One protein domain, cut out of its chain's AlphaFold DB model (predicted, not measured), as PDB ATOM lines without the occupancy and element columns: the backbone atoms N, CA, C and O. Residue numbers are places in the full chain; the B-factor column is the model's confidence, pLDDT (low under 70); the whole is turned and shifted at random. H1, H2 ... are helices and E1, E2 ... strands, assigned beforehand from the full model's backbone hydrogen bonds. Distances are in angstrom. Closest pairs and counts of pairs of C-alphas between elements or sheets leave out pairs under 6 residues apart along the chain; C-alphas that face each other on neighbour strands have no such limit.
ATOM      1  N   THR A 183     -19.417 -53.381   2.914       83.69
ATOM      2  CA  THR A 183     -20.792 -53.797   3.270       83.69
ATOM      3  C   THR A 183     -21.519 -52.818   4.197       83.69
ATOM      4  O   THR A 183     -22.592 -52.344   3.846       83.69
ATOM      5  N   ILE A 184     -20.916 -52.441   5.330       87.19
ATOM      6  CA  ILE A 184     -21.558 -51.564   6.324       87.19
ATOM      7  C   ILE A 184     -21.740 -50.156   5.752       87.19
ATOM      8  O   ILE A 184     -22.801 -49.553   5.889       87.19
ATOM      9  N   ALA A 185     -20.718 -49.624   5.076       89.75
ATOM     10  CA  ALA A 185     -20.806 -48.294   4.478       89.75
ATOM     11  C   ALA A 185     -21.867 -48.231   3.365       89.75
ATOM     12  O   ALA A 185     -22.580 -47.235   3.251       89.75
ATOM     13  N   SER A 186     -22.027 -49.293   2.571       89.25
ATOM     14  CA  SER A 186     -23.084 -49.393   1.556       89.25
ATOM     15  C   SER A 186     -24.496 -49.416   2.148       89.25
ATOM     16  O   SER A 186     -25.442 -49.086   1.437       89.25
ATOM     17  N   SER A 187     -24.658 -49.723   3.434       90.25
ATOM     18  CA  SER A 187     -25.957 -49.687   4.120       90.25
ATOM     19  C   SER A 187     -26.351 -48.282   4.600       90.25
ATOM     20  O   SER A 187     -27.466 -48.090   5.085       90.25
ATOM     21  N   LEU A 188     -25.487 -47.271   4.410       90.88
ATOM     22  CA  LEU A 188     -25.863 -45.866   4.585       90.88
ATOM     23  C   LEU A 188     -27.052 -45.497   3.674       90.88
ATOM     24  O   LEU A 188     -27.114 -45.988   2.534       90.88
ATOM     25  N   PRO A 189     -27.953 -44.599   4.132       89.50
ATOM     26  CA  PRO A 189     -29.096 -44.136   3.350       89.50
ATOM     27  C   PRO A 189     -28.686 -43.692   1.948       89.50
ATOM     28  O   PRO A 189     -27.642 -43.063   1.783       89.50
ATOM     29  N   PHE A 190     -29.503 -44.013   0.949       89.25
ATOM     30  CA  PHE A 190     -29.256 -43.677  -0.448       89.25
ATOM     31  C   PHE A 190     -30.337 -42.736  -0.970       89.25
ATOM     32  O   PHE A 190     -31.519 -42.977  -0.729       89.25
ATOM     33  N   CYS A 191     -29.924 -41.682  -1.670       87.56
ATOM     34  CA  CYS A 191     -30.809 -40.632  -2.166       87.56
ATOM     35  C   CYS A 191     -30.469 -40.264  -3.619       87.56
ATOM     36  O   CYS A 191     -29.332 -40.428  -4.065       87.56
ATOM     37  N   GLU A 192     -31.440 -39.721  -4.345       89.69
ATOM     38  CA  GLU A 192     -31.224 -39.100  -5.654       89.69
ATOM     39  C   GLU A 192     -31.596 -37.621  -5.567       89.69
ATOM     40  O   GLU A 192     -32.609 -37.272  -4.961       89.69
ATOM     41  N   LEU A 193     -30.748 -36.750  -6.113       89.69
ATOM     42  CA  LEU A 193     -30.942 -35.302  -6.100       89.69
ATOM     43  C   LEU A 193     -30.703 -34.712  -7.490       89.69
ATOM     44  O   LEU A 193     -29.870 -35.188  -8.260       89.69
ATOM     45  N   GLU A 194     -31.367 -33.595  -7.758       90.38
ATOM     46  CA  GLU A 194     -31.085 -32.754  -8.918       90.38
ATOM     47  C   GLU A 194     -30.019 -31.702  -8.589       90.38
ATOM     48  O   GLU A 194     -29.868 -31.282  -7.438       90.38
ATOM     49  N   TRP A 195     -29.285 -31.233  -9.602       89.69
ATOM     50  CA  TRP A 195     -28.220 -30.232  -9.431       89.69
ATOM     51  C   TRP A 195     -28.678 -28.962  -8.707       89.69
ATOM     52  O   TRP A 195     -27.917 -28.375  -7.939       89.69
ATOM     53  N   ASP A 196     -29.924 -28.543  -8.923       89.38
ATOM     54  CA  ASP A 196     -30.482 -27.329  -8.322       89.38
ATOM     55  C   ASP A 196     -30.771 -27.479  -6.814       89.38
ATOM     56  O   ASP A 196     -31.009 -26.482  -6.124       89.38
ATOM     57  N   ALA A 197     -30.673 -28.696  -6.264       87.50
ATOM     58  CA  ALA A 197     -30.621 -28.922  -4.820       87.50
ATOM     59  C   ALA A 197     -29.289 -28.463  -4.201       87.50
ATOM     60  O   ALA A 197     -29.204 -28.264  -2.985       87.50
ATOM     61  N   LEU A 198     -28.244 -28.255  -5.009       89.06
ATOM     62  CA  LEU A 198     -26.929 -27.835  -4.542       89.06
ATOM     63  C   LEU A 198     -26.800 -26.305  -4.444       89.06
ATOM     64  O   LEU A 198     -27.323 -25.508  -5.225       89.06
ATOM     65  N   GLY A 199     -26.085 -25.875  -3.415       86.75
ATOM     66  CA  GLY A 199     -25.677 -24.505  -3.147       86.75
ATOM     67  C   GLY A 199     -24.305 -24.179  -3.745       86.75
ATOM     68  O   GLY A 199     -23.835 -24.868  -4.654       86.75
ATOM     69  N   PRO A 200     -23.645 -23.111  -3.265       83.44
ATOM     70  CA  PRO A 200     -22.311 -22.758  -3.730       83.44
ATOM     71  C   PRO A 200     -21.287 -23.866  -3.436       83.44
ATOM     72  O   PRO A 200     -21.420 -24.629  -2.474       83.44
ATOM     73  N   LEU A 201     -20.246 -23.928  -4.273       82.56
ATOM     74  CA  LEU A 201     -19.060 -24.746  -4.030       82.56
ATOM     75  C   LEU A 201     -18.344 -24.226  -2.780       82.56
ATOM     76  O   LEU A 201     -17.998 -23.051  -2.702       82.56
ATOM     77  N   LEU A 202     -18.098 -25.115  -1.826       75.69
ATOM     78  CA  LEU A 202     -17.477 -24.792  -0.547       75.69
ATOM     79  C   LEU A 202     -15.991 -25.141  -0.500       75.69
ATOM     80  O   LEU A 202     -15.263 -24.531   0.278       75.69
ATOM     81  N   GLY A 203     -15.547 -26.129  -1.280       73.12
ATOM     82  CA  GLY A 203     -14.161 -26.598  -1.274       73.12
ATOM     83  C   GLY A 203     -13.950 -27.893  -2.059       73.12
ATOM     84  O   GLY A 203     -14.829 -28.345  -2.799       73.12
ATOM     85  N   ALA A 204     -12.776 -28.500  -1.887       69.19
ATOM     86  CA  ALA A 204     -12.387 -29.765  -2.506       69.19
ATOM     87  C   ALA A 204     -11.872 -30.757  -1.447       69.19
ATOM     88  O   ALA A 204     -11.337 -30.340  -0.428       69.19
ATOM     89  N   GLY A 205     -12.032 -32.057  -1.697       68.50
ATOM     90  CA  GLY A 205     -11.422 -33.148  -0.918       68.50
ATOM     91  C   GLY A 205     -10.640 -34.097  -1.831       68.50
ATOM     92  O   GLY A 205     -10.671 -33.912  -3.046       68.50
ATOM     93  N   SER A 206     -10.000 -35.135  -1.283       65.88
ATOM     94  CA  SER A 206      -9.056 -36.052  -1.955       65.88
ATOM     95  C   SER A 206      -9.528 -36.562  -3.318       65.88
ATOM     96  O   SER A 206      -8.706 -36.787  -4.206       65.88
ATOM     97  N   TYR A 207     -10.845 -36.698  -3.508       77.62
ATOM     98  CA  TYR A 207     -11.448 -37.236  -4.727       77.62
ATOM     99  C   TYR A 207     -12.694 -36.482  -5.221       77.62
ATOM    100  O   TYR A 207     -13.518 -37.055  -5.935       77.62
ATOM    101  N   GLY A 208     -12.895 -35.223  -4.820       82.81
ATOM    102  CA  GLY A 208     -14.148 -34.546  -5.154       82.81
ATOM    103  C   GLY A 208     -14.260 -33.079  -4.766       82.81
ATOM    104  O   GLY A 208     -13.315 -32.473  -4.266       82.81
ATOM    105  N   ARG A 209     -15.445 -32.519  -5.015       85.62
ATOM    106  CA  ARG A 209     -15.836 -31.137  -4.701       85.62
ATOM    107  C   ARG A 209     -17.009 -31.134  -3.729       85.62
ATOM    108  O   ARG A 209     -17.919 -31.940  -3.887       85.62
ATOM    109  N   VAL A 210     -16.986 -30.245  -2.742       85.75
ATOM    110  CA  VAL A 210     -18.000 -30.173  -1.682       85.75
ATOM    111  C   VAL A 210     -18.929 -28.996  -1.935       85.75
ATOM    112  O   VAL A 210     -18.471 -27.862  -2.032       85.75
ATOM    113  N   TYR A 211     -20.228 -29.260  -2.010       88.38
ATOM    114  CA  TYR A 211     -21.276 -28.263  -2.217       88.38
ATOM    115  C   TYR A 211     -22.156 -28.167  -0.973       88.38
ATOM    116  O   TYR A 211     -22.420 -29.182  -0.328       88.38
ATOM    117  N   ALA A 212     -22.633 -26.966  -0.640       88.06
ATOM    118  CA  ALA A 212     -23.701 -26.831   0.351       88.06
ATOM    119  C   ALA A 212     -24.972 -27.510  -0.179       88.06
ATOM    120  O   ALA A 212     -25.238 -27.447  -1.375       88.06
ATOM    121  N   LEU A 213     -25.770 -28.136   0.680       86.62
ATOM    122  CA  LEU A 213     -27.059 -28.702   0.290       86.62
ATOM    123  C   LEU A 213     -28.175 -27.717   0.657       86.62
ATOM    124  O   LEU A 213     -28.271 -27.313   1.814       86.62
ATOM    125  N   ARG A 214     -28.993 -27.290  -0.319       83.19
ATOM    126  CA  ARG A 214     -30.091 -26.325  -0.093       83.19
ATOM    127  C   ARG A 214     -31.321 -26.993   0.509       83.19
ATOM    128  O   ARG A 214     -31.932 -26.444   1.417       83.19
ATOM    129  N   TYR A 215     -31.684 -28.160  -0.015       74.19
ATOM    130  CA  TYR A 215     -32.797 -28.976   0.457       74.19
ATOM    131  C   TYR A 215     -32.486 -30.455   0.209       74.19
ATOM    132  O   TYR A 215     -31.827 -30.800  -0.770       74.19
ATOM    133  N   LEU A 216     -32.933 -31.328   1.116       66.56
ATOM    134  CA  LEU A 216     -32.653 -32.770   1.081       66.56
ATOM    135  C   LEU A 216     -33.680 -33.598   0.302       66.56
ATOM    136  O   LEU A 216     -33.444 -34.784   0.086       66.56
ATOM    137  N   GLY A 217     -34.801 -33.002  -0.118       66.81
ATOM    138  CA  GLY A 217     -35.933 -33.762  -0.663       66.81
ATOM    139  C   GLY A 217     -36.431 -34.819   0.335       66.81
ATOM    140  O   GLY A 217     -36.300 -34.633   1.545       66.81
ATOM    141  N   ASP A 218     -36.932 -35.954  -0.161       64.81
ATOM    142  CA  ASP A 218     -37.399 -37.099   0.648       64.81
ATOM    143  C   ASP A 218     -36.263 -37.995   1.191       64.81
ATOM    144  O   ASP A 218     -36.478 -39.147   1.571       64.81
ATOM    145  N   CYS A 219     -35.030 -37.487   1.245       69.31
ATOM    146  CA  CYS A 219     -33.873 -38.246   1.702       69.31
ATOM    147  C   CYS A 219     -33.975 -38.572   3.201       69.31
ATOM    148  O   CYS A 219     -33.863 -37.694   4.058       69.31
ATOM    149  N   ASP A 220     -34.121 -39.854   3.539       66.69
ATOM    150  CA  ASP A 220     -34.283 -40.284   4.931       66.69
ATOM    151  C   ASP A 220     -33.098 -39.924   5.847       66.69
ATOM    152  O   ASP A 220     -33.284 -39.819   7.058       66.69
ATOM    153  N   ALA A 221     -31.893 -39.699   5.300       63.09
ATOM    154  CA  ALA A 221     -30.741 -39.229   6.076       63.09
ATOM    155  C   ALA A 221     -31.026 -37.899   6.809       63.09
ATOM    156  O   ALA A 221     -30.433 -37.632   7.850       63.09
ATOM    157  N   ALA A 222     -31.949 -37.080   6.290       57.62
ATOM    158  CA  ALA A 222     -32.364 -35.816   6.894       57.62
ATOM    159  C   ALA A 222     -33.318 -35.991   8.083       57.62
ATOM    160  O   ALA A 222     -33.335 -35.153   8.983       57.62
ATOM    161  N   LYS A 223     -34.129 -37.059   8.085       64.69
ATOM    162  CA  LYS A 223     -35.195 -37.264   9.080       64.69
ATOM    163  C   LYS A 223     -34.627 -37.544  10.471       64.69
ATOM    164  O   LYS A 223     -35.199 -37.103  11.459       64.69
ATOM    165  N   GLU A 224     -33.486 -38.226  10.543       62.47
ATOM    166  CA  GLU A 224     -32.812 -38.563  11.806       62.47
ATOM    167  C   GLU A 224     -31.907 -37.432  12.344       62.47
ATOM    168  O   GLU A 224     -31.506 -37.459  13.506       62.47
ATOM    169  N   PHE A 225     -31.612 -36.413  11.527       67.75
ATOM    170  CA  PHE A 225     -30.697 -35.308  11.846       67.75
ATOM    171  C   PHE A 225     -31.278 -33.946  11.417       67.75
ATOM    172  O   PHE A 225     -30.587 -33.111  10.829       67.75
ATOM    173  N   SER A 226     -32.568 -33.722  11.685       61.59
ATOM    174  CA  SER A 226     -33.326 -32.554  11.210       61.59
ATOM    175  C   SER A 226     -32.830 -31.204  11.750       61.59
ATOM    176  O   SER A 226     -33.207 -30.156  11.234       61.59
ATOM    177  N   ASP A 227     -31.994 -31.211  12.789       66.81
ATOM    178  CA  ASP A 227     -31.356 -30.038  13.395       66.81
ATOM    179  C   ASP A 227     -30.069 -29.591  12.670       66.81
ATOM    180  O   ASP A 227     -29.404 -28.646  13.109       66.81
ATOM    181  N   ARG A 228     -29.686 -30.266  11.575       72.88
ATOM    182  CA  ARG A 228     -28.393 -30.072  10.903       72.88
ATOM    183  C   ARG A 228     -28.496 -29.471   9.513       72.88
ATOM    184  O   ARG A 228     -29.478 -29.601   8.791       72.88
ATOM    185  N   THR A 229     -27.394 -28.838   9.131       83.12
ATOM    186  CA  THR A 229     -27.118 -28.390   7.768       83.12
ATOM    187  C   THR A 229     -26.183 -29.387   7.108       83.12
ATOM    188  O   THR A 229     -25.244 -29.847   7.752       83.12
ATOM    189  N   PHE A 230     -26.388 -29.680   5.828       87.75
ATOM    190  CA  PHE A 230     -25.655 -30.744   5.146       87.75
ATOM    191  C   PHE A 230     -24.862 -30.231   3.949       87.75
ATOM    192  O   PHE A 230     -25.190 -29.207   3.344       87.75
ATOM    193  N   GLY A 231     -23.798 -30.953   3.615       89.31
ATOM    194  CA  GLY A 231     -23.023 -30.765   2.395       89.31
ATOM    195  C   GLY A 231     -22.940 -32.059   1.595       89.31
ATOM    196  O   GLY A 231     -23.047 -33.149   2.155       89.31
ATOM    197  N   VAL A 232     -22.724 -31.941   0.284       90.75
ATOM    198  CA  VAL A 232     -22.540 -33.076  -0.629       90.75
ATOM    199  C   VAL A 232     -21.143 -33.028  -1.243       90.75
ATOM    200  O   VAL A 232     -20.810 -32.076  -1.950       90.75
ATOM    201  N   LYS A 233     -20.323 -34.061  -1.007       91.81
ATOM    202  CA  LYS A 233     -19.056 -34.284  -1.731       91.81
ATOM    203  C   LYS A 233     -19.372 -35.047  -3.012       91.81
ATOM    204  O   LYS A 233     -19.718 -36.221  -2.933       91.81
ATOM    205  N   LEU A 234     -19.243 -34.405  -4.169       91.94
ATOM    206  CA  LEU A 234     -19.363 -35.048  -5.478       91.94
ATOM    207  C   LEU A 234     -18.008 -35.552  -5.957       91.94
ATOM    208  O   LEU A 234     -17.038 -34.789  -5.995       91.94
ATOM    209  N   PHE A 235     -17.952 -36.821  -6.351       89.88
ATOM    210  CA  PHE A 235     -16.711 -37.475  -6.749       89.88
ATOM    211  C   PHE A 235     -16.344 -37.138  -8.185       89.88
ATOM    212  O   PHE A 235     -17.117 -37.365  -9.116       89.88
ATOM    213  N   ARG A 236     -15.145 -36.579  -8.345       82.06
ATOM    214  CA  ARG A 236     -14.577 -36.155  -9.624       82.06
ATOM    215  C   ARG A 236     -13.071 -36.344  -9.589       82.06
ATOM    216  O   ARG A 236     -12.418 -35.979  -8.611       82.06
ATOM    217  N   CYS A 237     -12.505 -36.887 -10.657       68.25
ATOM    218  CA  CYS A 237     -11.057 -37.014 -10.755       68.25
ATOM    219  C   CYS A 237     -10.377 -35.636 -10.872       68.25
ATOM    220  O   CYS A 237     -10.844 -34.748 -11.580       68.25
ATOM    221  N   GLN A 238      -9.279 -35.452 -10.133       61.72
ATOM    222  CA  GLN A 238      -8.606 -34.154  -9.971       61.72
ATOM    223  C   GLN A 238      -7.336 -33.992 -10.816       61.72
ATOM    224  O   GLN A 238      -6.634 -32.989 -10.697       61.72
ATOM    225  N   ARG A 239      -6.997 -34.962 -11.677       66.38
ATOM    226  CA  ARG A 239      -5.834 -34.820 -12.563       66.38
ATOM    227  C   ARG A 239      -6.126 -33.782 -13.647       66.38
ATOM    228  O   ARG A 239      -6.906 -34.047 -14.563       66.38
ATOM    229  N   GLY A 240      -5.481 -32.619 -13.521       55.97
ATOM    230  CA  GLY A 240      -5.579 -31.508 -14.470       55.97
ATOM    231  C   GLY A 240      -5.296 -31.959 -15.905       55.97
ATOM    232  O   GLY A 240      -4.388 -32.754 -16.141       55.97
ATOM    233  N   GLY A 241      -6.125 -31.500 -16.844       66.94
ATOM    234  CA  GLY A 241      -6.090 -31.871 -18.262       66.94
ATOM    235  C   GLY A 241      -6.922 -33.109 -18.615       66.94
ATOM    236  O   GLY A 241      -7.706 -33.058 -19.552       66.94
ATOM    237  N   ALA A 242      -6.826 -34.201 -17.848       71.62
ATOM    238  CA  ALA A 242      -7.496 -35.461 -18.198       71.62
ATOM    239  C   ALA A 242      -9.016 -35.432 -18.002       71.62
ATOM    240  O   ALA A 242      -9.763 -35.868 -18.871       71.62
ATOM    241  N   ILE A 243      -9.487 -34.913 -16.866       71.81
ATOM    242  CA  ILE A 243     -10.931 -34.791 -16.622       71.81
ATOM    243  C   ILE A 243     -11.533 -33.610 -17.327       71.81
ATOM    244  O   ILE A 243     -12.632 -33.744 -17.834       71.81
ATOM    245  N   GLN A 244     -10.816 -32.495 -17.404       75.50
ATOM    246  CA  GLN A 244     -11.288 -31.355 -18.171       75.50
ATOM    247  C   GLN A 244     -11.585 -31.773 -19.619       75.50
ATOM    248  O   GLN A 244     -12.681 -31.531 -20.104       75.50
ATOM    249  N   PHE A 245     -10.692 -32.561 -20.228       81.06
ATOM    250  CA  PHE A 245     -10.954 -33.206 -21.513       81.06
ATOM    251  C   PHE A 245     -12.212 -34.092 -21.486       81.06
ATOM    252  O   PHE A 245     -13.098 -33.915 -22.308       81.06
ATOM    253  N   LEU A 246     -12.349 -35.013 -20.524       81.31
ATOM    254  CA  LEU A 246     -13.538 -35.880 -20.430       81.31
ATOM    255  C   LEU A 246     -14.853 -35.136 -20.103       81.31
ATOM    256  O   LEU A 246     -15.926 -35.710 -20.282       81.31
ATOM    257  N   GLU A 247     -14.790 -33.907 -19.582       75.69
ATOM    258  CA  GLU A 247     -15.944 -33.048 -19.283       75.69
ATOM    259  C   GLU A 247     -16.336 -32.150 -20.462       75.69
ATOM    260  O   GLU A 247     -17.519 -31.857 -20.608       75.69
ATOM    261  N   GLU A 248     -15.367 -31.726 -21.278       75.69
ATOM    262  CA  GLU A 248     -15.554 -30.797 -22.404       75.69
ATOM    263  C   GLU A 248     -15.766 -31.512 -23.750       75.69
ATOM    264  O   GLU A 248     -16.283 -30.916 -24.692       75.69
ATOM    265  N   VAL A 249     -15.367 -32.783 -23.856       73.31
ATOM    266  CA  VAL A 249     -15.454 -33.549 -25.102       73.31
ATOM    267  C   VAL A 249     -16.855 -34.102 -25.331       73.31
ATOM    268  O   VAL A 249     -17.273 -35.082 -24.705       73.31
ATOM    269  N   ASP A 250     -17.521 -33.528 -26.328       63.09
ATOM    270  CA  ASP A 250     -18.669 -34.123 -27.004       63.09
ATOM    271  C   ASP A 250     -18.191 -34.950 -28.207       63.09
ATOM    272  O   ASP A 250     -17.130 -34.667 -28.761       63.09
ATOM    273  N   GLY A 251     -18.938 -35.983 -28.613       55.50
ATOM    274  CA  GLY A 251     -18.495 -37.089 -29.491       55.50
ATOM    275  C   GLY A 251     -17.887 -36.763 -30.873       55.50
ATOM    276  O   GLY A 251     -17.563 -37.696 -31.597       55.50
ATOM    277  N   ASN A 252     -17.694 -35.484 -31.221       56.66
ATOM    278  CA  ASN A 252     -16.996 -34.970 -32.410       56.66
ATOM    279  C   ASN A 252     -15.727 -34.141 -32.078       56.66
ATOM    280  O   ASN A 252     -15.259 -33.365 -32.912       56.66
ATOM    281  N   SER A 253     -15.191 -34.238 -30.861       65.69
ATOM    282  CA  SER A 253     -14.042 -33.429 -30.421       65.69
ATOM    283  C   SER A 253     -12.693 -33.990 -30.885       65.69
ATOM    284  O   SER A 253     -12.579 -35.158 -31.254       65.69
ATOM    285  N   ALA A 254     -11.650 -33.155 -30.834       73.19
ATOM    286  CA  ALA A 254     -10.287 -33.549 -31.193       73.19
ATOM    287  C   ALA A 254      -9.758 -34.720 -30.326       73.19
ATOM    288  O   ALA A 254     -10.107 -34.808 -29.143       73.19
ATOM    289  N   PRO A 255      -8.882 -35.592 -30.871       77.81
ATOM    290  CA  PRO A 255      -8.324 -36.728 -30.136       77.81
ATOM    291  C   PRO A 255      -7.530 -36.303 -28.895       77.81
ATOM    292  O   PRO A 255      -6.912 -35.236 -28.864       77.81
ATOM    293  N   ALA A 256      -7.489 -37.168 -27.877       77.94
ATOM    294  CA  ALA A 256      -6.737 -36.895 -26.653       77.94
ATOM    295  C   ALA A 256      -5.225 -36.756 -26.923       77.94
ATOM    296  O   ALA A 256      -4.613 -37.600 -27.580       77.94
ATOM    297  N   SER A 257      -4.586 -35.732 -26.348       83.50
ATOM    298  CA  SER A 257      -3.128 -35.591 -26.428       83.50
ATOM    299  C   SER A 257      -2.408 -36.778 -25.756       83.50
ATOM    300  O   SER A 257      -2.974 -37.416 -24.859       83.50
ATOM    301  N   PRO A 258      -1.142 -37.077 -26.112       83.38
ATOM    302  CA  PRO A 258      -0.396 -38.190 -25.514       83.38
ATOM    303  C   PRO A 258      -0.318 -38.149 -23.979       83.38
ATOM    304  O   PRO A 258      -0.333 -39.195 -23.324       83.38
ATOM    305  N   ASP A 259      -0.258 -36.953 -23.390       80.44
ATOM    306  CA  ASP A 259      -0.199 -36.776 -21.938       80.44
ATOM    307  C   ASP A 259      -1.555 -37.021 -21.266       80.44
ATOM    308  O   ASP A 259      -1.616 -37.692 -20.230       80.44
ATOM    309  N   ILE A 260      -2.648 -36.552 -21.882       82.44
ATOM    310  CA  ILE A 260      -4.021 -36.825 -21.432       82.44
ATOM    311  C   ILE A 260      -4.306 -38.326 -21.512       82.44
ATOM    312  O   ILE A 260      -4.794 -38.913 -20.544       82.44
ATOM    313  N   LEU A 261      -3.923 -38.970 -22.617       84.69
ATOM    314  CA  LEU A 261      -4.078 -40.409 -22.798       84.69
ATOM    315  C   LEU A 261      -3.354 -41.196 -21.699       84.69
ATOM    316  O   LEU A 261      -3.968 -42.036 -21.043       84.69
ATOM    317  N   LYS A 262      -2.077 -40.889 -21.431       83.00
ATOM    318  CA  LYS A 262      -1.312 -41.530 -20.344       83.00
ATOM    319  C   LYS A 262      -1.956 -41.311 -18.977       83.00
ATOM    320  O   LYS A 262      -1.923 -42.204 -18.127       83.00
ATOM    321  N   ALA A 263      -2.505 -40.123 -18.727       80.81
ATOM    322  CA  ALA A 263      -3.179 -39.820 -17.473       80.81
ATOM    323  C   ALA A 263      -4.455 -40.658 -17.297       80.81
ATOM    324  O   ALA A 263      -4.642 -41.212 -16.212       80.81
ATOM    325  N   ILE A 264      -5.268 -40.806 -18.350       83.31
ATOM    326  CA  ILE A 264      -6.501 -41.609 -18.356       83.31
ATOM    327  C   ILE A 264      -6.182 -43.101 -18.250       83.31
ATOM    328  O   ILE A 264      -6.726 -43.762 -17.371       83.31
ATOM    329  N   GLN A 265      -5.227 -43.611 -19.035       84.75
ATOM    330  CA  GLN A 265      -4.757 -45.002 -18.953       84.75
ATOM    331  C   GLN A 265      -4.321 -45.374 -17.529       84.75
ATOM    332  O   GLN A 265      -4.641 -46.447 -17.024       84.75
ATOM    333  N   ARG A 266      -3.624 -44.475 -16.822       81.00
ATOM    334  CA  ARG A 266      -3.255 -44.696 -15.412       81.00
ATOM    335  C   ARG A 266      -4.465 -44.792 -14.481       81.00
ATOM    336  O   ARG A 266      -4.378 -45.473 -13.461       81.00
ATOM    337  N   GLU A 267      -5.549 -44.082 -14.777       81.94
ATOM    338  CA  GLU A 267      -6.778 -44.158 -13.990       81.94
ATOM    339  C   GLU A 267      -7.580 -45.428 -14.287       81.94
ATOM    340  O   GLU A 267      -8.121 -46.021 -13.353       81.94
ATOM    341  N   THR A 268      -7.595 -45.885 -15.539       81.88
ATOM    342  CA  THR A 268      -8.366 -47.055 -15.985       81.88
ATOM    343  C   THR A 268      -7.665 -48.391 -15.757       81.88
ATOM    344  O   THR A 268      -8.341 -49.396 -15.567       81.88
ATOM    345  N   ARG A 269      -6.327 -48.418 -15.686       76.50
ATOM    346  CA  ARG A 269      -5.537 -49.653 -15.510       76.50
ATOM    347  C   ARG A 269      -5.907 -50.482 -14.276       76.50
ATOM    348  O   ARG A 269      -5.755 -51.693 -14.277       76.50
ATOM    349  N   ASN A 270      -6.384 -49.826 -13.219       74.25
ATOM    350  CA  ASN A 270      -6.721 -50.459 -11.941       74.25
ATOM    351  C   ASN A 270      -8.199 -50.245 -11.586       74.25
ATOM    352  O   ASN A 270      -8.515 -49.869 -10.453       74.25
ATOM    353  N   ILE A 271      -9.101 -50.390 -12.560       82.62
ATOM    354  CA  ILE A 271     -10.538 -50.397 -12.277       82.62
ATOM    355  C   ILE A 271     -10.861 -51.631 -11.412       82.62
ATOM    356  O   ILE A 271     -10.466 -52.739 -11.780       82.62
ATOM    357  N   PRO A 272     -11.544 -51.467 -10.263       83.88
ATOM    358  CA  PRO A 272     -11.898 -52.591  -9.405       83.88
ATOM    359  C   PRO A 272     -12.749 -53.641 -10.134       83.88
ATOM    360  O   PRO A 272     -13.558 -53.316 -11.006       83.88
ATOM    361  N   ALA A 273     -12.549 -54.912  -9.781       76.44
ATOM    362  CA  ALA A 273     -13.282 -56.046 -10.348       76.44
ATOM    363  C   ALA A 273     -14.304 -56.660  -9.387       76.44
ATOM    364  O   ALA A 273     -14.916 -57.678  -9.706       76.44
ATOM    365  N   ASP A 274     -14.493 -56.063  -8.215       79.06
ATOM    366  CA  ASP A 274     -15.441 -56.550  -7.229       79.06
ATOM    367  C   ASP A 274     -16.898 -56.304  -7.660       79.06
ATOM    368  O   ASP A 274     -17.228 -55.383  -8.414       79.06
ATOM    369  N   ARG A 275     -17.792 -57.160  -7.157       82.69
ATOM    370  CA  ARG A 275     -19.229 -57.099  -7.449       82.69
ATOM    371  C   ARG A 275     -19.860 -55.779  -6.998       82.69
ATOM    372  O   ARG A 275     -20.757 -55.277  -7.667       82.69
ATOM    373  N   ALA A 276     -19.398 -55.211  -5.888       83.69
ATOM    374  CA  ALA A 276     -19.992 -54.000  -5.343       83.69
ATOM    375  C   ALA A 276     -19.689 -52.782  -6.233       83.69
ATOM    376  O   ALA A 276     -20.570 -51.970  -6.508       83.69
ATOM    377  N   PHE A 277     -18.476 -52.709  -6.783       89.19
ATOM    378  CA  PHE A 277     -18.106 -51.742  -7.806       89.19
ATOM    379  C   PHE A 277     -18.951 -51.893  -9.079       89.19
ATOM    380  O   PHE A 277     -19.457 -50.900  -9.603       89.19
ATOM    381  N   GLN A 278     -19.169 -53.126  -9.554       86.56
ATOM    382  CA  GLN A 278     -20.057 -53.392 -10.695       86.56
ATOM    383  C   GLN A 278     -21.481 -52.877 -10.456       86.56
ATOM    384  O   GLN A 278     -22.067 -52.247 -11.337       86.56
ATOM    385  N   GLU A 279     -22.038 -53.123  -9.271       87.06
ATOM    386  CA  GLU A 279     -23.366 -52.638  -8.890       87.06
ATOM    387  C   GLU A 279     -23.415 -51.100  -8.845       87.06
ATOM    388  O   GLU A 279     -24.351 -50.507  -9.381       87.06
ATOM    389  N   MET A 280     -22.376 -50.435  -8.324       90.81
ATOM    390  CA  MET A 280     -22.275 -48.967  -8.340       90.81
ATOM    391  C   MET A 280     -22.218 -48.385  -9.760       90.81
ATOM    392  O   MET A 280     -22.837 -47.354 -10.031       90.81
ATOM    393  N   VAL A 281     -21.499 -49.034 -10.679       90.44
ATOM    394  CA  VAL A 281     -21.453 -48.613 -12.088       90.44
ATOM    395  C   VAL A 281     -22.826 -48.787 -12.743       90.44
ATOM    396  O   VAL A 281     -23.296 -47.867 -13.408       90.44
ATOM    397  N   ARG A 282     -23.504 -49.919 -12.506       87.50
ATOM    398  CA  ARG A 282     -24.851 -50.187 -13.039       87.50
ATOM    399  C   ARG A 282     -25.893 -49.190 -12.541       87.50
ATOM    400  O   ARG A 282     -26.726 -48.757 -13.331       87.50
ATOM    401  N   LEU A 283     -25.831 -48.815 -11.261       87.38
ATOM    402  CA  LEU A 283     -26.713 -47.798 -10.682       87.38
ATOM    403  C   LEU A 283     -26.532 -46.436 -11.351       87.38
ATOM    404  O   LEU A 283     -27.506 -45.705 -11.490       87.38
ATOM    405  N   LEU A 284     -25.314 -46.101 -11.780       88.06
ATOM    406  CA  LEU A 284     -25.022 -44.840 -12.456       88.06
ATOM    407  C   LEU A 284     -25.433 -44.881 -13.934       88.06
ATOM    408  O   LEU A 284     -26.096 -43.961 -14.414       88.06
ATOM    409  N   ASN A 285     -25.076 -45.956 -14.641       86.38
ATOM    410  CA  ASN A 285     -25.495 -46.220 -16.014       86.38
ATOM    411  C   ASN A 285     -25.535 -47.740 -16.297       86.38
ATOM    412  O   ASN A 285     -24.479 -48.370 -16.419       86.38
ATOM    413  N   PRO A 286     -26.727 -48.334 -16.497       84.44
ATOM    414  CA  PRO A 286     -26.869 -49.777 -16.695       84.44
ATOM    415  C   PRO A 286     -26.305 -50.274 -18.035       84.44
ATOM    416  O   PRO A 286     -26.139 -51.478 -18.208       84.44
ATOM    417  N   LYS A 287     -25.999 -49.376 -18.982       85.81
ATOM    418  CA  LYS A 287     -25.460 -49.720 -20.309       85.81
ATOM    419  C   LYS A 287     -23.944 -49.949 -20.317       85.81
ATOM    420  O   LYS A 287     -23.404 -50.343 -21.347       85.81
ATOM    421  N   ILE A 288     -23.241 -49.671 -19.217       86.56
ATOM    422  CA  ILE A 288     -21.782 -49.827 -19.148       86.56
ATOM    423  C   ILE A 288     -21.421 -51.301 -18.923       86.56
ATOM    424  O   ILE A 288     -21.702 -51.872 -17.869       86.56
ATOM    425  N   ASP A 289     -20.732 -51.893 -19.898       85.38
ATOM    426  CA  ASP A 289     -20.156 -53.238 -19.808       85.38
ATOM    427  C   ASP A 289     -18.775 -53.194 -19.131       85.38
ATOM    428  O   ASP A 289     -17.754 -52.923 -19.767       85.38
ATOM    429  N   LEU A 290     -18.734 -53.406 -17.810       84.06
ATOM    430  CA  LEU A 290     -17.494 -53.298 -17.039       84.06
ATOM    431  C   LEU A 290     -16.388 -54.278 -17.496       84.06
ATOM    432  O   LEU A 290     -15.257 -53.812 -17.661       84.06
ATOM    433  N   PRO A 291     -16.659 -55.581 -17.729       84.44
ATOM    434  CA  PRO A 291     -15.673 -56.507 -18.291       84.44
ATOM    435  C   PRO A 291     -14.981 -55.990 -19.558       84.44
ATOM    436  O   PRO A 291     -13.753 -56.034 -19.646       84.44
ATOM    437  N   LYS A 292     -15.741 -55.416 -20.505       85.25
ATOM    438  CA  LYS A 292     -15.180 -54.793 -21.717       85.25
ATOM    439  C   LYS A 292     -14.169 -53.693 -21.367       85.25
ATOM    440  O   LYS A 292     -13.089 -53.626 -21.952       85.25
ATOM    441  N   TRP A 293     -14.490 -52.845 -20.393       84.25
ATOM    442  CA  TRP A 293     -13.644 -51.716 -19.988       84.25
ATOM    443  C   TRP A 293     -12.419 -52.099 -19.160       84.25
ATOM    444  O   TRP A 293     -11.415 -51.391 -19.213       84.25
ATOM    445  N   GLN A 294     -12.462 -53.218 -18.439       79.50
ATOM    446  CA  GLN A 294     -11.288 -53.754 -17.745       79.50
ATOM    447  C   GLN A 294     -10.214 -54.227 -18.731       79.50
ATOM    448  O   GLN A 294      -9.031 -54.013 -18.484       79.50
ATOM    449  N   VAL A 295     -10.624 -54.794 -19.870       80.25
ATOM    450  CA  VAL A 295      -9.711 -55.214 -20.946       80.25
ATOM    451  C   VAL A 295      -9.253 -54.017 -21.786       80.25
ATOM    452  O   VAL A 295      -8.063 -53.848 -22.042       80.25
ATOM    453  N   LEU A 296     -10.180 -53.139 -22.188       78.94
ATOM    454  CA  LEU A 296      -9.857 -51.968 -23.017       78.94
ATOM    455  C   LEU A 296      -9.057 -50.893 -22.273       78.94
ATOM    456  O   LEU A 296      -8.345 -50.116 -22.908       78.94
ATOM    457  N   GLY A 297      -9.151 -50.838 -20.942       72.00
ATOM    458  CA  GLY A 297      -8.500 -49.823 -20.115       72.00
ATOM    459  C   GLY A 297      -6.972 -49.775 -20.248       72.00
ATOM    460  O   GLY A 297      -6.397 -48.708 -20.027       72.00
ATOM    461  N   GLU A 298      -6.327 -50.881 -20.638       67.50
ATOM    462  CA  GLU A 298      -4.879 -50.962 -20.896       67.50
ATOM    463  C   GLU A 298      -4.485 -50.627 -22.347       67.50
ATOM    464  O   GLU A 298      -3.312 -50.370 -22.622       67.50
ATOM    465  N   HIS A 299      -5.457 -50.568 -23.262       81.00
ATOM    466  CA  HIS A 299      -5.257 -50.408 -24.708       81.00
ATOM    467  C   HIS A 299      -5.969 -49.174 -25.285       81.00
ATOM    468  O   HIS A 299      -6.248 -49.113 -26.482       81.00
ATOM    469  N   LEU A 300      -6.273 -48.180 -24.445       85.06
ATOM    470  CA  LEU A 300      -6.940 -46.951 -24.879       85.06
ATOM    471  C   LEU A 300      -6.122 -46.218 -25.954       85.06
ATOM    472  O   LEU A 300      -4.918 -46.011 -25.779       85.06
ATOM    473  N   THR A 301      -6.796 -45.772 -27.016       86.31
ATOM    474  CA  THR A 301      -6.261 -44.885 -28.063       86.31
ATOM    475  C   THR A 301      -6.831 -43.466 -27.915       86.31
ATOM    476  O   THR A 301      -7.886 -43.305 -27.294       86.31
ATOM    477  N   PRO A 302      -6.180 -42.426 -28.477       85.31
ATOM    478  CA  PRO A 302      -6.697 -41.054 -28.455       85.31
ATOM    479  C   PRO A 302      -8.149 -40.914 -28.929       85.31
ATOM    480  O   PRO A 302      -8.934 -40.216 -28.289       85.31
ATOM    481  N   ASP A 303      -8.505 -41.613 -30.009       83.25
ATOM    482  CA  ASP A 303      -9.836 -41.551 -30.624       83.25
ATOM    483  C   ASP A 303     -10.889 -42.273 -29.781       83.25
ATOM    484  O   ASP A 303     -11.997 -41.774 -29.592       83.25
ATOM    485  N   LEU A 304     -10.530 -43.428 -29.207       84.94
ATOM    486  CA  LEU A 304     -11.429 -44.178 -28.331       84.94
ATOM    487  C   LEU A 304     -11.753 -43.385 -27.060       84.94
ATOM    488  O   LEU A 304     -12.886 -43.405 -26.591       84.94
ATOM    489  N   VAL A 305     -10.773 -42.655 -26.517       85.19
ATOM    490  CA  VAL A 305     -10.983 -41.779 -25.357       85.19
ATOM    491  C   VAL A 305     -11.941 -40.630 -25.683       85.19
ATOM    492  O   VAL A 305     -12.770 -40.291 -24.840       85.19
ATOM    493  N   ALA A 306     -11.852 -40.049 -26.882       82.38
ATOM    494  CA  ALA A 306     -12.767 -38.995 -27.319       82.38
ATOM    495  C   ALA A 306     -14.194 -39.531 -27.546       82.38
ATOM    496  O   ALA A 306     -15.160 -38.926 -27.087       82.38
ATOM    497  N   MET A 307     -14.324 -40.699 -28.183       84.50
ATOM    498  CA  MET A 307     -15.615 -41.333 -28.481       84.50
ATOM    499  C   MET A 307     -16.367 -41.781 -27.218       84.50
ATOM    500  O   MET A 307     -17.585 -41.657 -27.134       84.50
ATOM    501  N   GLU A 308     -15.643 -42.290 -26.220       86.69
ATOM    502  CA  GLU A 308     -16.211 -42.915 -25.018       86.69
ATOM    503  C   GLU A 308     -16.000 -42.070 -23.750       86.69
ATOM    504  O   GLU A 308     -15.973 -42.586 -22.624       86.69
ATOM    505  N   SER A 309     -15.854 -40.753 -23.916       84.44
ATOM    506  CA  SER A 309     -15.500 -39.815 -22.844       84.44
ATOM    507  C   SER A 309     -16.437 -39.915 -21.630       84.44
ATOM    508  O   SER A 309     -15.989 -40.017 -20.484       84.44
ATOM    509  N   LYS A 310     -17.754 -39.987 -21.874       84.69
ATOM    510  CA  LYS A 310     -18.793 -40.105 -20.834       84.69
ATOM    511  C   LYS A 310     -18.690 -41.417 -20.054       84.69
ATOM    512  O   LYS A 310     -18.838 -41.413 -18.831       84.69
ATOM    513  N   THR A 311     -18.400 -42.523 -20.737       88.12
ATOM    514  CA  THR A 311     -18.233 -43.843 -20.115       88.12
ATOM    515  C   THR A 311     -16.987 -43.871 -19.230       88.12
ATOM    516  O   THR A 311     -17.052 -44.269 -18.065       88.12
ATOM    517  N   LEU A 312     -15.864 -43.362 -19.744       87.44
ATOM    518  CA  LEU A 312     -14.613 -43.240 -18.994       87.44
ATOM    519  C   LEU A 312     -14.771 -42.332 -17.769       87.44
ATOM    520  O   LEU A 312     -14.335 -42.695 -16.675       87.44
ATOM    521  N   ARG A 313     -15.459 -41.192 -17.914       86.81
ATOM    522  CA  ARG A 313     -15.781 -40.280 -16.805       86.81
ATOM    523  C   ARG A 313     -16.582 -40.986 -15.710       86.81
ATOM    524  O   ARG A 313     -16.226 -40.885 -14.537       86.81
ATOM    525  N   ALA A 314     -17.629 -41.724 -16.082       88.62
ATOM    526  CA  ALA A 314     -18.464 -42.485 -15.153       88.62
ATOM    527  C   ALA A 314     -17.658 -43.540 -14.375       88.62
ATOM    528  O   ALA A 314     -17.746 -43.605 -13.146       88.62
ATOM    529  N   LEU A 315     -16.825 -44.321 -15.068       89.31
ATOM    530  CA  LEU A 315     -15.980 -45.352 -14.458       89.31
ATOM    531  C   LEU A 315     -14.954 -44.759 -13.487       89.31
ATOM    532  O   LEU A 315     -14.812 -45.235 -12.359       89.31
ATOM    533  N   ILE A 316     -14.268 -43.693 -13.901       87.62
ATOM    534  CA  ILE A 316     -13.246 -43.030 -13.089       87.62
ATOM    535  C   ILE A 316     -13.877 -42.397 -11.839       87.62
ATOM    536  O   ILE A 316     -13.381 -42.612 -10.733       87.62
ATOM    537  N   ASN A 317     -14.985 -41.664 -11.975       88.81
ATOM    538  CA  ASN A 317     -15.661 -41.051 -10.825       88.81
ATOM    539  C   ASN A 317     -16.201 -42.111  -9.851       88.81
ATOM    540  O   ASN A 317     -16.061 -41.957  -8.636       88.81
ATOM    541  N   THR A 318     -16.736 -43.223 -10.369       90.94
ATOM    542  CA  THR A 318     -17.193 -44.351  -9.538       90.94
ATOM    543  C   THR A 318     -16.028 -45.004  -8.797       90.94
ATOM    544  O   THR A 318     -16.164 -45.334  -7.623       90.94
ATOM    545  N   LYS A 319     -14.852 -45.148  -9.426       89.12
ATOM    546  CA  LYS A 319     -13.639 -45.680  -8.770       89.12
ATOM    547  C   LYS A 319     -13.252 -44.836  -7.562       89.12
ATOM    548  O   LYS A 319     -12.939 -45.376  -6.507       89.12
ATOM    549  N   TYR A 320     -13.296 -43.520  -7.703       87.62
ATOM    550  CA  TYR A 320     -12.983 -42.592  -6.625       87.62
ATOM    551  C   TYR A 320     -13.984 -42.644  -5.468       87.62
ATOM    552  O   TYR A 320     -13.576 -42.689  -4.309       87.62
ATOM    553  N   TYR A 321     -15.276 -42.718  -5.786       90.75
ATOM    554  CA  TYR A 321     -16.324 -42.967  -4.799       90.75
ATOM    555  C   TYR A 321     -16.106 -44.296  -4.056       90.75
ATOM    556  O   TYR A 321     -16.103 -44.330  -2.826       90.75
ATOM    557  N   TYR A 322     -15.834 -45.376  -4.793       89.88
ATOM    558  CA  TYR A 322     -15.575 -46.702  -4.237       89.88
ATOM    559  C   TYR A 322     -14.387 -46.712  -3.263       89.88
ATOM    560  O   TYR A 322     -14.478 -47.291  -2.180       89.88
ATOM    561  N   LEU A 323     -13.286 -46.031  -3.600       86.25
ATOM    562  CA  LEU A 323     -12.127 -45.917  -2.710       86.25
ATOM    563  C   LEU A 323     -12.473 -45.215  -1.387       86.25
ATOM    564  O   LEU A 323     -12.064 -45.692  -0.331       86.25
ATOM    565  N   GLU A 324     -13.261 -44.138  -1.413       88.06
ATOM    566  CA  GLU A 324     -13.714 -43.466  -0.184       88.06
ATOM    567  C   GLU A 324     -14.651 -44.359   0.649       88.06
ATOM    568  O   GLU A 324     -14.542 -44.414   1.878       88.06
ATOM    569  N   MET A 325     -15.543 -45.104  -0.010       90.38
ATOM    570  CA  MET A 325     -16.449 -46.047   0.653       90.38
ATOM    571  C   MET A 325     -15.692 -47.162   1.374       90.38
ATOM    572  O   MET A 325     -16.066 -47.526   2.488       90.38
ATOM    573  N   ARG A 326     -14.588 -47.654   0.801       88.56
ATOM    574  CA  ARG A 326     -13.701 -48.621   1.467       88.56
ATOM    575  C   ARG A 326     -13.099 -48.070   2.752       88.56
ATOM    576  O   ARG A 326     -13.088 -48.772   3.761       88.56
ATOM    577  N   GLN A 327     -12.634 -46.822   2.737       88.69
ATOM    578  CA  GLN A 327     -12.072 -46.210   3.943       88.69
ATOM    579  C   GLN A 327     -13.139 -45.934   4.995       88.69
ATOM    580  O   GLN A 327     -12.919 -46.194   6.175       88.69
ATOM    581  N   THR A 328     -14.321 -45.497   4.566       91.25
ATOM    582  CA  THR A 328     -15.473 -45.318   5.456       91.25
ATOM    583  C   THR A 328     -15.864 -46.641   6.116       91.25
ATOM    584  O   THR A 328     -16.012 -46.703   7.334       91.25
ATOM    585  N   ASN A 329     -15.957 -47.725   5.339       91.69
ATOM    586  CA  ASN A 329     -16.280 -49.052   5.856       91.69
ATOM    587  C   ASN A 329     -15.213 -49.566   6.829       91.69
ATOM    588  O   ASN A 329     -15.551 -50.099   7.882       91.69
ATOM    589  N   MET A 330     -13.931 -49.351   6.521       91.00
ATOM    590  CA  MET A 330     -12.826 -49.684   7.422       91.00
ATOM    591  C   MET A 330     -12.952 -48.942   8.758       91.00
ATOM    592  O   MET A 330     -12.821 -49.566   9.810       91.00
ATOM    593  N   LEU A 331     -13.278 -47.647   8.749       91.31
ATOM    594  CA  LEU A 331     -13.516 -46.888   9.980       91.31
ATOM    595  C   LEU A 331     -14.727 -47.421  10.760       91.31
ATOM    596  O   LEU A 331     -14.634 -47.578  11.975       91.31
ATOM    597  N   PHE A 332     -15.829 -47.761  10.085       92.62
ATOM    598  CA  PHE A 332     -17.003 -48.365  10.725       92.62
ATOM    599  C   PHE A 332     -16.688 -49.714  11.373       92.62
ATOM    600  O   PHE A 332     -17.028 -49.907  12.535       92.62
ATOM    601  N   GLN A 333     -15.953 -50.598  10.697       90.44
ATOM    602  CA  GLN A 333     -15.506 -51.875  11.268       90.44
ATOM    603  C   GLN A 333     -14.614 -51.675  12.501       90.44
ATOM    604  O   GLN A 333     -14.705 -52.421  13.475       90.44
ATOM    605  N   ARG A 334     -13.751 -50.649  12.495       88.25
ATOM    606  CA  ARG A 334     -12.926 -50.307  13.664       88.25
ATOM    607  C   ARG A 334     -13.762 -49.771  14.821       88.25
ATOM    608  O   ARG A 334     -13.471 -50.103  15.969       88.25
ATOM    609  N   ILE A 335     -14.783 -48.966  14.531       89.81
ATOM    610  CA  ILE A 335     -15.735 -48.477  15.532       89.81
ATOM    611  C   ILE A 335     -16.531 -49.645  16.124       89.81
ATOM    612  O   ILE A 335     -16.608 -49.754  17.345       89.81
ATOM    613  N   GLU A 336     -17.050 -50.539  15.285       89.44
ATOM    614  CA  GLU A 336     -17.789 -51.735  15.695       89.44
ATOM    615  C   GLU A 336     -16.946 -52.626  16.614       89.44
ATOM    616  O   GLU A 336     -17.341 -52.874  17.754       89.44
ATOM    617  N   ALA A 337     -15.741 -53.013  16.180       85.88
ATOM    618  CA  ALA A 337     -14.832 -53.841  16.971       85.88
ATOM    619  C   ALA A 337     -14.441 -53.181  18.306       85.88
ATOM    620  O   ALA A 337     -14.287 -53.852  19.328       85.88
ATOM    621  N   PHE A 338     -14.281 -51.853  18.321       84.88
ATOM    622  CA  PHE A 338     -14.010 -51.116  19.552       84.88
ATOM    623  C   PHE A 338     -15.201 -51.163  20.516       84.88
ATOM    624  O   PHE A 338     -15.008 -51.434  21.698       84.88
ATOM    625  N   ILE A 339     -16.417 -50.912  20.028       85.38
ATOM    626  CA  ILE A 339     -17.632 -50.900  20.851       85.38
ATOM    627  C   ILE A 339     -17.915 -52.289  21.423       85.38
ATOM    628  O   ILE A 339     -18.142 -52.395  22.624       85.38
ATOM    629  N   GLN A 340     -17.807 -53.339  20.605       84.88
ATOM    630  CA  GLN A 340     -17.937 -54.734  21.043       84.88
ATOM    631  C   GLN A 340     -17.010 -55.060  22.216       84.88
ATOM    632  O   GLN A 340     -17.413 -55.718  23.167       84.88
ATOM    633  N   ARG A 341     -15.761 -54.586  22.149       81.81
ATOM    634  CA  ARG A 341     -14.731 -54.915  23.137       81.81
ATOM    635  C   ARG A 341     -14.780 -54.041  24.391       81.81
ATOM    636  O   ARG A 341     -14.474 -54.528  25.469       81.81
ATOM    637  N   ILE A 342     -15.065 -52.746  24.244       77.25
ATOM    638  CA  ILE A 342     -14.820 -51.729  25.285       77.25
ATOM    639  C   ILE A 342     -16.115 -51.075  25.793       77.25
ATOM    640  O   ILE A 342     -16.118 -50.465  26.859       77.25
ATOM    641  N   ARG A 343     -17.228 -51.160  25.051       77.31
ATOM    642  CA  ARG A 343     -18.497 -50.493  25.391       77.31
ATOM    643  C   ARG A 343     -19.692 -51.448  25.260       77.31
ATOM    644  O   ARG A 343     -20.494 -51.270  24.339       77.31
ATOM    645  N   PRO A 344     -19.853 -52.412  26.184       78.94
ATOM    646  CA  PRO A 344     -20.926 -53.407  26.121       78.94
ATOM    647  C   PRO A 344     -22.328 -52.779  26.050       78.94
ATOM    648  O   PRO A 344     -23.153 -53.247  25.272       78.94
ATOM    649  N   ASP A 345     -22.575 -51.658  26.736       80.31
ATOM    650  CA  ASP A 345     -23.872 -50.960  26.680       80.31
ATOM    651  C   ASP A 345     -24.170 -50.374  25.293       80.31
ATOM    652  O   ASP A 345     -25.282 -50.471  24.773       80.31
ATOM    653  N   ALA A 346     -23.158 -49.770  24.660       79.94
ATOM    654  CA  ALA A 346     -23.309 -49.252  23.305       79.94
ATOM    655  C   ALA A 346     -23.449 -50.404  22.302       79.94
ATOM    656  O   ALA A 346     -24.219 -50.276  21.353       79.94
ATOM    657  N   TRP A 347     -22.762 -51.528  22.529       85.81
ATOM    658  CA  TRP A 347     -22.891 -52.735  21.714       85.81
ATOM    659  C   TRP A 347     -24.299 -53.332  21.788       85.81
ATOM    660  O   TRP A 347     -24.898 -53.587  20.745       85.81
ATOM    661  N   ALA A 348     -24.870 -53.456  22.987       84.00
ATOM    662  CA  ALA A 348     -26.231 -53.952  23.191       84.00
ATOM    663  C   ALA A 348     -27.266 -53.141  22.390       84.00
ATOM    664  O   ALA A 348     -28.199 -53.707  21.828       84.00
ATOM    665  N   SER A 349     -27.050 -51.827  22.258       79.25
ATOM    666  CA  SER A 349     -27.925 -50.934  21.483       79.25
ATOM    667  C   SER A 349     -27.831 -51.096  19.958       79.25
ATOM    668  O   SER A 349     -28.708 -50.617  19.242       79.25
ATOM    669  N   VAL A 350     -26.778 -51.747  19.444       84.25
ATOM    670  CA  VAL A 350     -26.531 -51.888  17.996       84.25
ATOM    671  C   VAL A 350     -26.474 -53.329  17.500       84.25
ATOM    672  O   VAL A 350     -26.594 -53.531  16.297       84.25
ATOM    673  N   GLN A 351     -26.306 -54.324  18.376       85.31
ATOM    674  CA  GLN A 351     -26.117 -55.721  17.967       85.31
ATOM    675  C   GLN A 351     -27.330 -56.296  17.213       85.31
ATOM    676  O   GLN A 351     -27.153 -57.068  16.275       85.31
ATOM    677  N   GLU A 352     -28.546 -55.873  17.577       85.44
ATOM    678  CA  GLU A 352     -29.806 -56.295  16.937       85.44
ATOM    679  C   GLU A 352     -30.325 -55.275  15.911       85.44
ATOM    680  O   GLU A 352     -31.369 -55.470  15.289       85.44
ATOM    681  N   ALA A 353     -29.612 -54.162  15.720       85.31
ATOM    682  CA  ALA A 353     -30.037 -53.107  14.813       85.31
ATOM    683  C   ALA A 353     -29.809 -53.503  13.343       85.31
ATOM    684  O   ALA A 353     -28.846 -54.195  12.990       85.31
ATOM    685  N   SER A 354     -30.672 -53.003  12.451       88.44
ATOM    686  CA  SER A 354     -30.489 -53.169  11.003       88.44
ATOM    687  C   SER A 354     -29.119 -52.638  10.560       88.44
ATOM    688  O   SER A 354     -28.564 -51.728  11.177       88.44
ATOM    689  N   GLU A 355     -28.554 -53.166   9.469       87.06
ATOM    690  CA  GLU A 355     -27.251 -52.695   8.957       87.06
ATOM    691  C   GLU A 355     -27.223 -51.182   8.713       87.06
ATOM    692  O   GLU A 355     -26.223 -50.520   8.986       87.06
ATOM    693  N   ARG A 356     -28.349 -50.628   8.255       87.50
ATOM    694  CA  ARG A 356     -28.534 -49.189   8.068       87.50
ATOM    695  C   ARG A 356     -28.459 -48.425   9.390       87.50
ATOM    696  O   ARG A 356     -27.723 -47.446   9.481       87.50
ATOM    697  N   ALA A 357     -29.186 -48.876  10.412       86.31
ATOM    698  CA  ALA A 357     -29.158 -48.253  11.734       86.31
ATOM    699  C   ALA A 357     -27.762 -48.357  12.377       86.31
ATOM    700  O   ALA A 357     -27.284 -47.391  12.970       86.31
ATOM    701  N   ARG A 358     -27.060 -49.484  12.185       89.12
ATOM    702  CA  ARG A 358     -25.659 -49.649  12.608       89.12
ATOM    703  C   ARG A 358     -24.731 -48.648  11.922       89.12
ATOM    704  O   ARG A 358     -23.995 -47.944  12.608       89.12
ATOM    705  N   ALA A 359     -24.801 -48.526  10.595       89.94
ATOM    706  CA  ALA A 359     -23.974 -47.590   9.832       89.94
ATOM    707  C   ALA A 359     -24.176 -46.131  10.280       89.94
ATOM    708  O   ALA A 359     -23.203 -45.413  10.518       89.94
ATOM    709  N   LEU A 360     -25.432 -45.709  10.473       88.75
ATOM    710  CA  LEU A 360     -25.761 -44.374  10.984       88.75
ATOM    711  C   LEU A 360     -25.256 -44.169  12.414       88.75
ATOM    712  O   LEU A 360     -24.694 -43.115  12.716       88.75
ATOM    713  N   LYS A 361     -25.356 -45.189  13.274       88.06
ATOM    714  CA  LYS A 361     -24.817 -45.119  14.633       88.06
ATOM    715  C   LYS A 361     -23.294 -44.996  14.653       88.06
ATOM    716  O   LYS A 361     -22.752 -44.236  15.455       88.06
ATOM    717  N   TYR A 362     -22.581 -45.688  13.767       91.25
ATOM    718  CA  TYR A 362     -21.125 -45.556  13.657       91.25
ATOM    719  C   TYR A 362     -20.711 -44.178  13.136       91.25
ATOM    720  O   TYR A 362     -19.768 -43.589  13.671       91.25
ATOM    721  N   ALA A 363     -21.439 -43.624  12.162       89.69
ATOM    722  CA  ALA A 363     -21.254 -42.238  11.743       89.69
ATOM    723  C   ALA A 363     -21.504 -41.266  12.912       89.69
ATOM    724  O   ALA A 363     -20.699 -40.358  13.136       89.69
ATOM    725  N   GLU A 364     -22.547 -41.513  13.716       87.19
ATOM    726  CA  GLU A 364     -22.874 -40.738  14.917       87.19
ATOM    727  C   GLU A 364     -21.738 -40.708  15.936       87.19
ATOM    728  O   GLU A 364     -21.340 -39.640  16.407       87.19
ATOM    729  N   ILE A 365     -21.171 -41.871  16.236       88.44
ATOM    730  CA  ILE A 365     -20.034 -42.004  17.147       88.44
ATOM    731  C   ILE A 365     -18.805 -41.286  16.576       88.44
ATOM    732  O   ILE A 365     -18.119 -40.557  17.300       88.44
ATOM    733  N   GLY A 366     -18.567 -41.423  15.268       88.81
ATOM    734  CA  GLY A 366     -17.536 -40.683  14.545       88.81
ATOM    735  C   GLY A 366     -17.627 -39.177  14.785       88.81
ATOM    736  O   GLY A 366     -16.658 -38.570  15.249       88.81
ATOM    737  N   PHE A 367     -18.789 -38.566  14.555       85.00
ATOM    738  CA  PHE A 367     -18.910 -37.114  14.680       85.00
ATOM    739  C   PHE A 367     -19.062 -36.630  16.133       85.00
ATOM    740  O   PHE A 367     -18.397 -35.662  16.508       85.00
ATOM    741  N   ARG A 368     -19.886 -37.274  16.981       83.00
ATOM    742  CA  ARG A 368     -20.166 -36.802  18.359       83.00
ATOM    743  C   ARG A 368     -18.993 -37.014  19.298       83.00
ATOM    744  O   ARG A 368     -18.684 -36.145  20.112       83.00
ATOM    745  N   GLU A 369     -18.349 -38.172  19.213       85.94
ATOM    746  CA  GLU A 369     -17.350 -38.574  20.203       85.94
ATOM    747  C   GLU A 369     -15.929 -38.300  19.713       85.94
ATOM    748  O   GLU A 369     -15.094 -37.784  20.473       85.94
ATOM    749  N   ASN A 370     -15.676 -38.595  18.433       89.19
ATOM    750  CA  ASN A 370     -14.339 -38.563  17.840       89.19
ATOM    751  C   ASN A 370     -14.060 -37.320  16.995       89.19
ATOM    752  O   ASN A 370     -12.903 -37.090  16.656       89.19
ATOM    753  N   HIS A 371     -15.072 -36.485  16.733       92.19
ATOM    754  CA  HIS A 371     -14.937 -35.276  15.920       92.19
ATOM    755  C   HIS A 371     -14.445 -35.589  14.496       92.19
ATOM    756  O   HIS A 371     -13.531 -34.947  13.974       92.19
ATOM    757  N   TRP A 372     -15.036 -36.603  13.872       94.00
ATOM    758  CA  TRP A 372     -14.804 -36.970  12.479       94.00
ATOM    759  C   TRP A 372     -16.033 -36.631  11.649       94.00
ATOM    760  O   TRP A 372     -17.137 -37.060  11.986       94.00
ATOM    761  N   ASN A 373     -15.855 -35.898  10.553       91.44
ATOM    762  CA  ASN A 373     -16.942 -35.622   9.620       91.44
ATOM    763  C   ASN A 373     -17.146 -36.824   8.681       91.44
ATOM    764  O   ASN A 373     -16.731 -36.795   7.523       91.44
ATOM    765  N   LEU A 374     -17.687 -37.922   9.222       92.12
ATOM    766  CA  LEU A 374     -17.973 -39.146   8.469       92.12
ATOM    767  C   LEU A 374     -19.251 -39.008   7.620       92.12
ATOM    768  O   LEU A 374     -20.124 -38.209   7.963       92.12
ATOM    769  N   PRO A 375     -19.390 -39.794   6.535       91.25
ATOM    770  CA  PRO A 375     -20.585 -39.756   5.701       91.25
ATOM    771  C   PRO A 375     -21.838 -40.204   6.463       91.25
ATOM    772  O   PRO A 375     -21.826 -41.225   7.151       91.25
ATOM    773  N   LEU A 376     -22.929 -39.464   6.279       89.50
ATOM    774  CA  LEU A 376     -24.265 -39.751   6.817       89.50
ATOM    775  C   LEU A 376     -25.189 -40.392   5.772       89.50
ATOM    776  O   LEU A 376     -26.220 -40.961   6.115       89.50
ATOM    777  N   GLY A 377     -24.830 -40.307   4.492       90.25
ATOM    778  CA  GLY A 377     -25.626 -40.835   3.392       90.25
ATOM    779  C   GLY A 377     -24.857 -40.875   2.076       90.25
ATOM    780  O   GLY A 377     -23.803 -40.254   1.921       90.25
ATOM    781  N   ARG A 378     -25.407 -41.616   1.122       92.44
ATOM    782  CA  ARG A 378     -24.932 -41.800  -0.249       92.44
ATOM    783  C   ARG A 378     -25.920 -41.120  -1.183       92.44
ATOM    784  O   ARG A 378     -27.124 -41.161  -0.941       92.44
ATOM    785  N   VAL A 379     -25.429 -40.501  -2.246       92.19
ATOM    786  CA  VAL A 379     -26.299 -39.777  -3.171       92.19
ATOM    787  C   VAL A 379     -25.838 -39.916  -4.611       92.19
ATOM    788  O   VAL A 379     -24.638 -39.981  -4.874       92.19
ATOM    789  N   ILE A 380     -26.789 -39.944  -5.540       93.56
ATOM    790  CA  ILE A 380     -26.534 -39.648  -6.950       93.56
ATOM    791  C   ILE A 380     -27.109 -38.271  -7.263       93.56
ATOM    792  O   ILE A 380     -28.275 -38.010  -6.977       93.56
ATOM    793  N   VAL A 381     -26.288 -37.396  -7.843       92.44
ATOM    794  CA  VAL A 381     -26.724 -36.078  -8.313       92.44
ATOM    795  C   VAL A 381     -26.740 -36.043  -9.831       92.44
ATOM    796  O   VAL A 381     -25.700 -36.253 -10.458       92.44
ATOM    797  N   THR A 382     -27.892 -35.744 -10.421       92.56
ATOM    798  CA  THR A 382     -28.017 -35.505 -11.863       92.56
ATOM    799  C   THR A 382     -27.637 -34.057 -12.160       92.56
ATOM    800  O   THR A 382     -28.204 -33.128 -11.586       92.56
ATOM    801  N   ASP A 383     -26.620 -33.842 -13.000       88.12
ATOM    802  CA  ASP A 383     -26.242 -32.500 -13.439       88.12
ATOM    803  C   ASP A 383     -27.156 -31.968 -14.553       88.12
ATOM    804  O   ASP A 383     -27.967 -32.689 -15.128       88.12
ATOM    805  N   ARG A 384     -26.998 -30.685 -14.896       85.75
ATOM    806  CA  ARG A 384     -27.813 -30.011 -15.923       85.75
ATOM    807  C   ARG A 384     -27.692 -30.617 -17.325       85.75
ATOM    808  O   ARG A 384     -28.517 -30.321 -18.178       85.75
ATOM    809  N   THR A 385     -26.668 -31.433 -17.572       82.50
ATOM    810  CA  THR A 385     -26.472 -32.154 -18.840       82.50
ATOM    811  C   THR A 385     -27.077 -33.561 -18.813       82.50
ATOM    812  O   THR A 385     -26.957 -34.306 -19.784       82.50
ATOM    813  N   GLY A 386     -27.717 -33.942 -17.703       85.50
ATOM    814  CA  GLY A 386     -28.247 -35.281 -17.462       85.50
ATOM    815  C   GLY A 386     -27.187 -36.295 -17.022       85.50
ATOM    816  O   GLY A 386     -27.488 -37.484 -16.920       85.50
ATOM    817  N   PHE A 387     -25.942 -35.873 -16.764       87.50
ATOM    818  CA  PHE A 387     -24.895 -36.777 -16.293       87.50
ATOM    819  C   PHE A 387     -25.020 -36.991 -14.782       87.50
ATOM    820  O   PHE A 387     -25.147 -36.047 -14.003       87.50
ATOM    821  N   ARG A 388     -24.952 -38.252 -14.355       90.88
ATOM    822  CA  ARG A 388     -25.146 -38.662 -12.960       90.88
ATOM    823  C   ARG A 388     -23.805 -38.747 -12.231       90.88
ATOM    824  O   ARG A 388     -22.870 -39.382 -12.712       90.88
ATOM    825  N   HIS A 389     -23.712 -38.119 -11.062       90.75
ATOM    826  CA  HIS A 389     -22.507 -38.050 -10.228       90.75
ATOM    827  C   HIS A 389     -22.712 -38.804  -8.921       90.75
ATOM    828  O   HIS A 389     -23.672 -38.531  -8.206       90.75
ATOM    829  N   TRP A 390     -21.773 -39.677  -8.555       94.00
ATOM    830  CA  TRP A 390     -21.720 -40.212  -7.194       94.00
ATOM    831  C   TRP A 390     -21.370 -39.116  -6.186       94.00
ATOM    832  O   TRP A 390     -20.503 -38.273  -6.438       94.00
ATOM    833  N   GLY A 391     -21.998 -39.179  -5.015       92.75
ATOM    834  CA  GLY A 391     -21.728 -38.288  -3.903       92.75
ATOM    835  C   GLY A 391     -21.968 -38.901  -2.526       92.75
ATOM    836  O   GLY A 391     -22.563 -39.969  -2.371       92.75
ATOM    837  N   LEU A 392     -21.486 -38.189  -1.511       92.56
ATOM    838  CA  LEU A 392     -21.684 -38.497  -0.095       92.56
ATOM    839  C   LEU A 392     -22.209 -37.266   0.644       92.56
ATOM    840  O   LEU A 392     -21.768 -36.149   0.370       92.56
ATOM    841  N   ILE A 393     -23.130 -37.493   1.578       89.94
ATOM    842  CA  ILE A 393     -23.755 -36.468   2.420       89.94
ATOM    843  C   ILE A 393     -23.004 -36.396   3.753       89.94
ATOM    844  O   ILE A 393     -22.763 -37.429   4.375       89.94
ATOM    845  N   PHE A 394     -22.665 -35.188   4.201       88.56
ATOM    846  CA  PHE A 394     -21.935 -34.923   5.447       88.56
ATOM    847  C   PHE A 394     -22.573 -33.787   6.242       88.56
ATOM    848  O   PHE A 394     -23.336 -32.994   5.687       88.56
ATOM    849  N   ASP A 395     -22.196 -33.664   7.516       86.44
ATOM    850  CA  ASP A 395     -22.503 -32.472   8.305       86.44
ATOM    851  C   ASP A 395     -21.728 -31.268   7.750       86.44
ATOM    852  O   ASP A 395     -20.534 -31.351   7.423       86.44
ATOM    853  N   LEU A 396     -22.422 -30.142   7.613       85.06
ATOM    854  CA  LEU A 396     -21.862 -28.926   7.053       85.06
ATOM    855  C   LEU A 396     -21.224 -28.070   8.149       85.06
ATOM    856  O   LEU A 396     -21.883 -27.543   9.050       85.06
ATOM    857  N   TYR A 397     -19.917 -27.886   8.014       85.25
ATOM    858  CA  TYR A 397     -19.128 -26.937   8.791       85.25
ATOM    859  C   TYR A 397     -19.076 -25.573   8.088       85.25
ATOM    860  O   TYR A 397     -19.402 -25.452   6.910       85.25
TER     861      TYR A 397
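AT A GLANCE: This is residues 183 to 397 of the 1229 residues of the protein "Protein kinase domain-containing protein" of Besnoitia besnoiti (UniProt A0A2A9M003). A strongly twisted sheet of six strands has one very long helix, H7, over it, and H7 runs on well past the sheet. A cluster of short helices, H2, H3, H5 and H6, lies round the first end of H7, while at its other end H8 folds back on it and H9 crosses it. The printed part has 215 residues with nine named helices and six named strands, in the order H1 E1 E2 E3 E4 H2 H3 H4 H5 H6 H7 H8 H9 E5 E6; the class is mixed, helices and strands. The sheet runs E1 E5 E6 E4 E3 E2 and is mixed. The whole is compact, with a radius of gyration of the C-alphas of 18.7 A, but elongated in outline, spanning 61 by 34 by 27 A.

IN THESE COORDINATES: The strands are E1, residues 190 to 194; E2, 198 to 205; E3, 208 to 213; E4, 230 to 235; E5, 377 to 382; and E6, 388 to 395, 22.3 A long and ending at C-alpha 395 (-22.503, -32.472, 8.305). H7, residues 309 to 342, is 49.6 A long, from C-alpha 309 (-15.500, -39.815, -22.844) to C-alpha 342 (-14.820, -51.729, 25.285). The other helices are H1, 183 to 186; H2, 242 to 248; H3, 258 to 268, 15.3 A; H4, 275 to 284, 14.5 A; H5, 290 to 296; H6, 302 to 307; H8, 344 to 351; and H9, 355 to 368, 19.8 A.

HOW THE PARTS SIT: E1 and E5 are parallel, with N 191 and O 378 2.9 A apart. The other neighbours are antiparallel: N 391 and O 379 of E6 and E5 are 2.8 A apart, N 233 and O 392 of E4 and E6 2.9 A, N 234 and O 209 of E4 and E3 2.8 A, and N 199 and O 212 of E2 and E3 2.7 A. E2, E3 and E4 form a meander, each strand the antiparallel neighbour of the one before; E2 bends by 71 degrees at residue 201. H7 is on the sheet at a height of 10.1 A, over E6 and E4, and runs along the strands, at 19 degrees to E6 on the local plane. H4 and H7 make two layers with the sheet, helices on one face of it. H7 is the hub, touching H1, H2, H3, H4, H8 and H9; the closest C-alphas of H4 and H7 are those of Val 281 and Thr 318, 6.5 A apart. H7 and H9 are about perpendicular at 78 degrees, with Phe 332 and Tyr 362 closest, their C-alphas 5.8 A apart. H7 and H8 form a helical hairpin, their closest C-alphas those of Gln 340 and Trp 347, 5.4 A. H3 only just touches H6, with 3 pairs of C-alphas within 8 A, the closest those of Leu 261 and Pro 302 at 6.3 A; H5 is near H7. Packing of the helices is mostly crossed. Every O i to N i+4 pair is within hydrogen-bond range in H2, H3, H4, H5, H6, H7 and H9, and 3 of 4 are in H8; H1 is too short for such a pair.

THE WHOLE: The two C-alphas farthest apart, those of Ala 254 and Asp 345, are 61.9 A apart. The printed part has no cut; its one long link is E3 to E4, residues 214 to 229. Mean pLDDT of the printed part is 83.2, with 25 residues under 70: 204 to 206, 216 to 227, 237 to 241, 250 to 253 and 298.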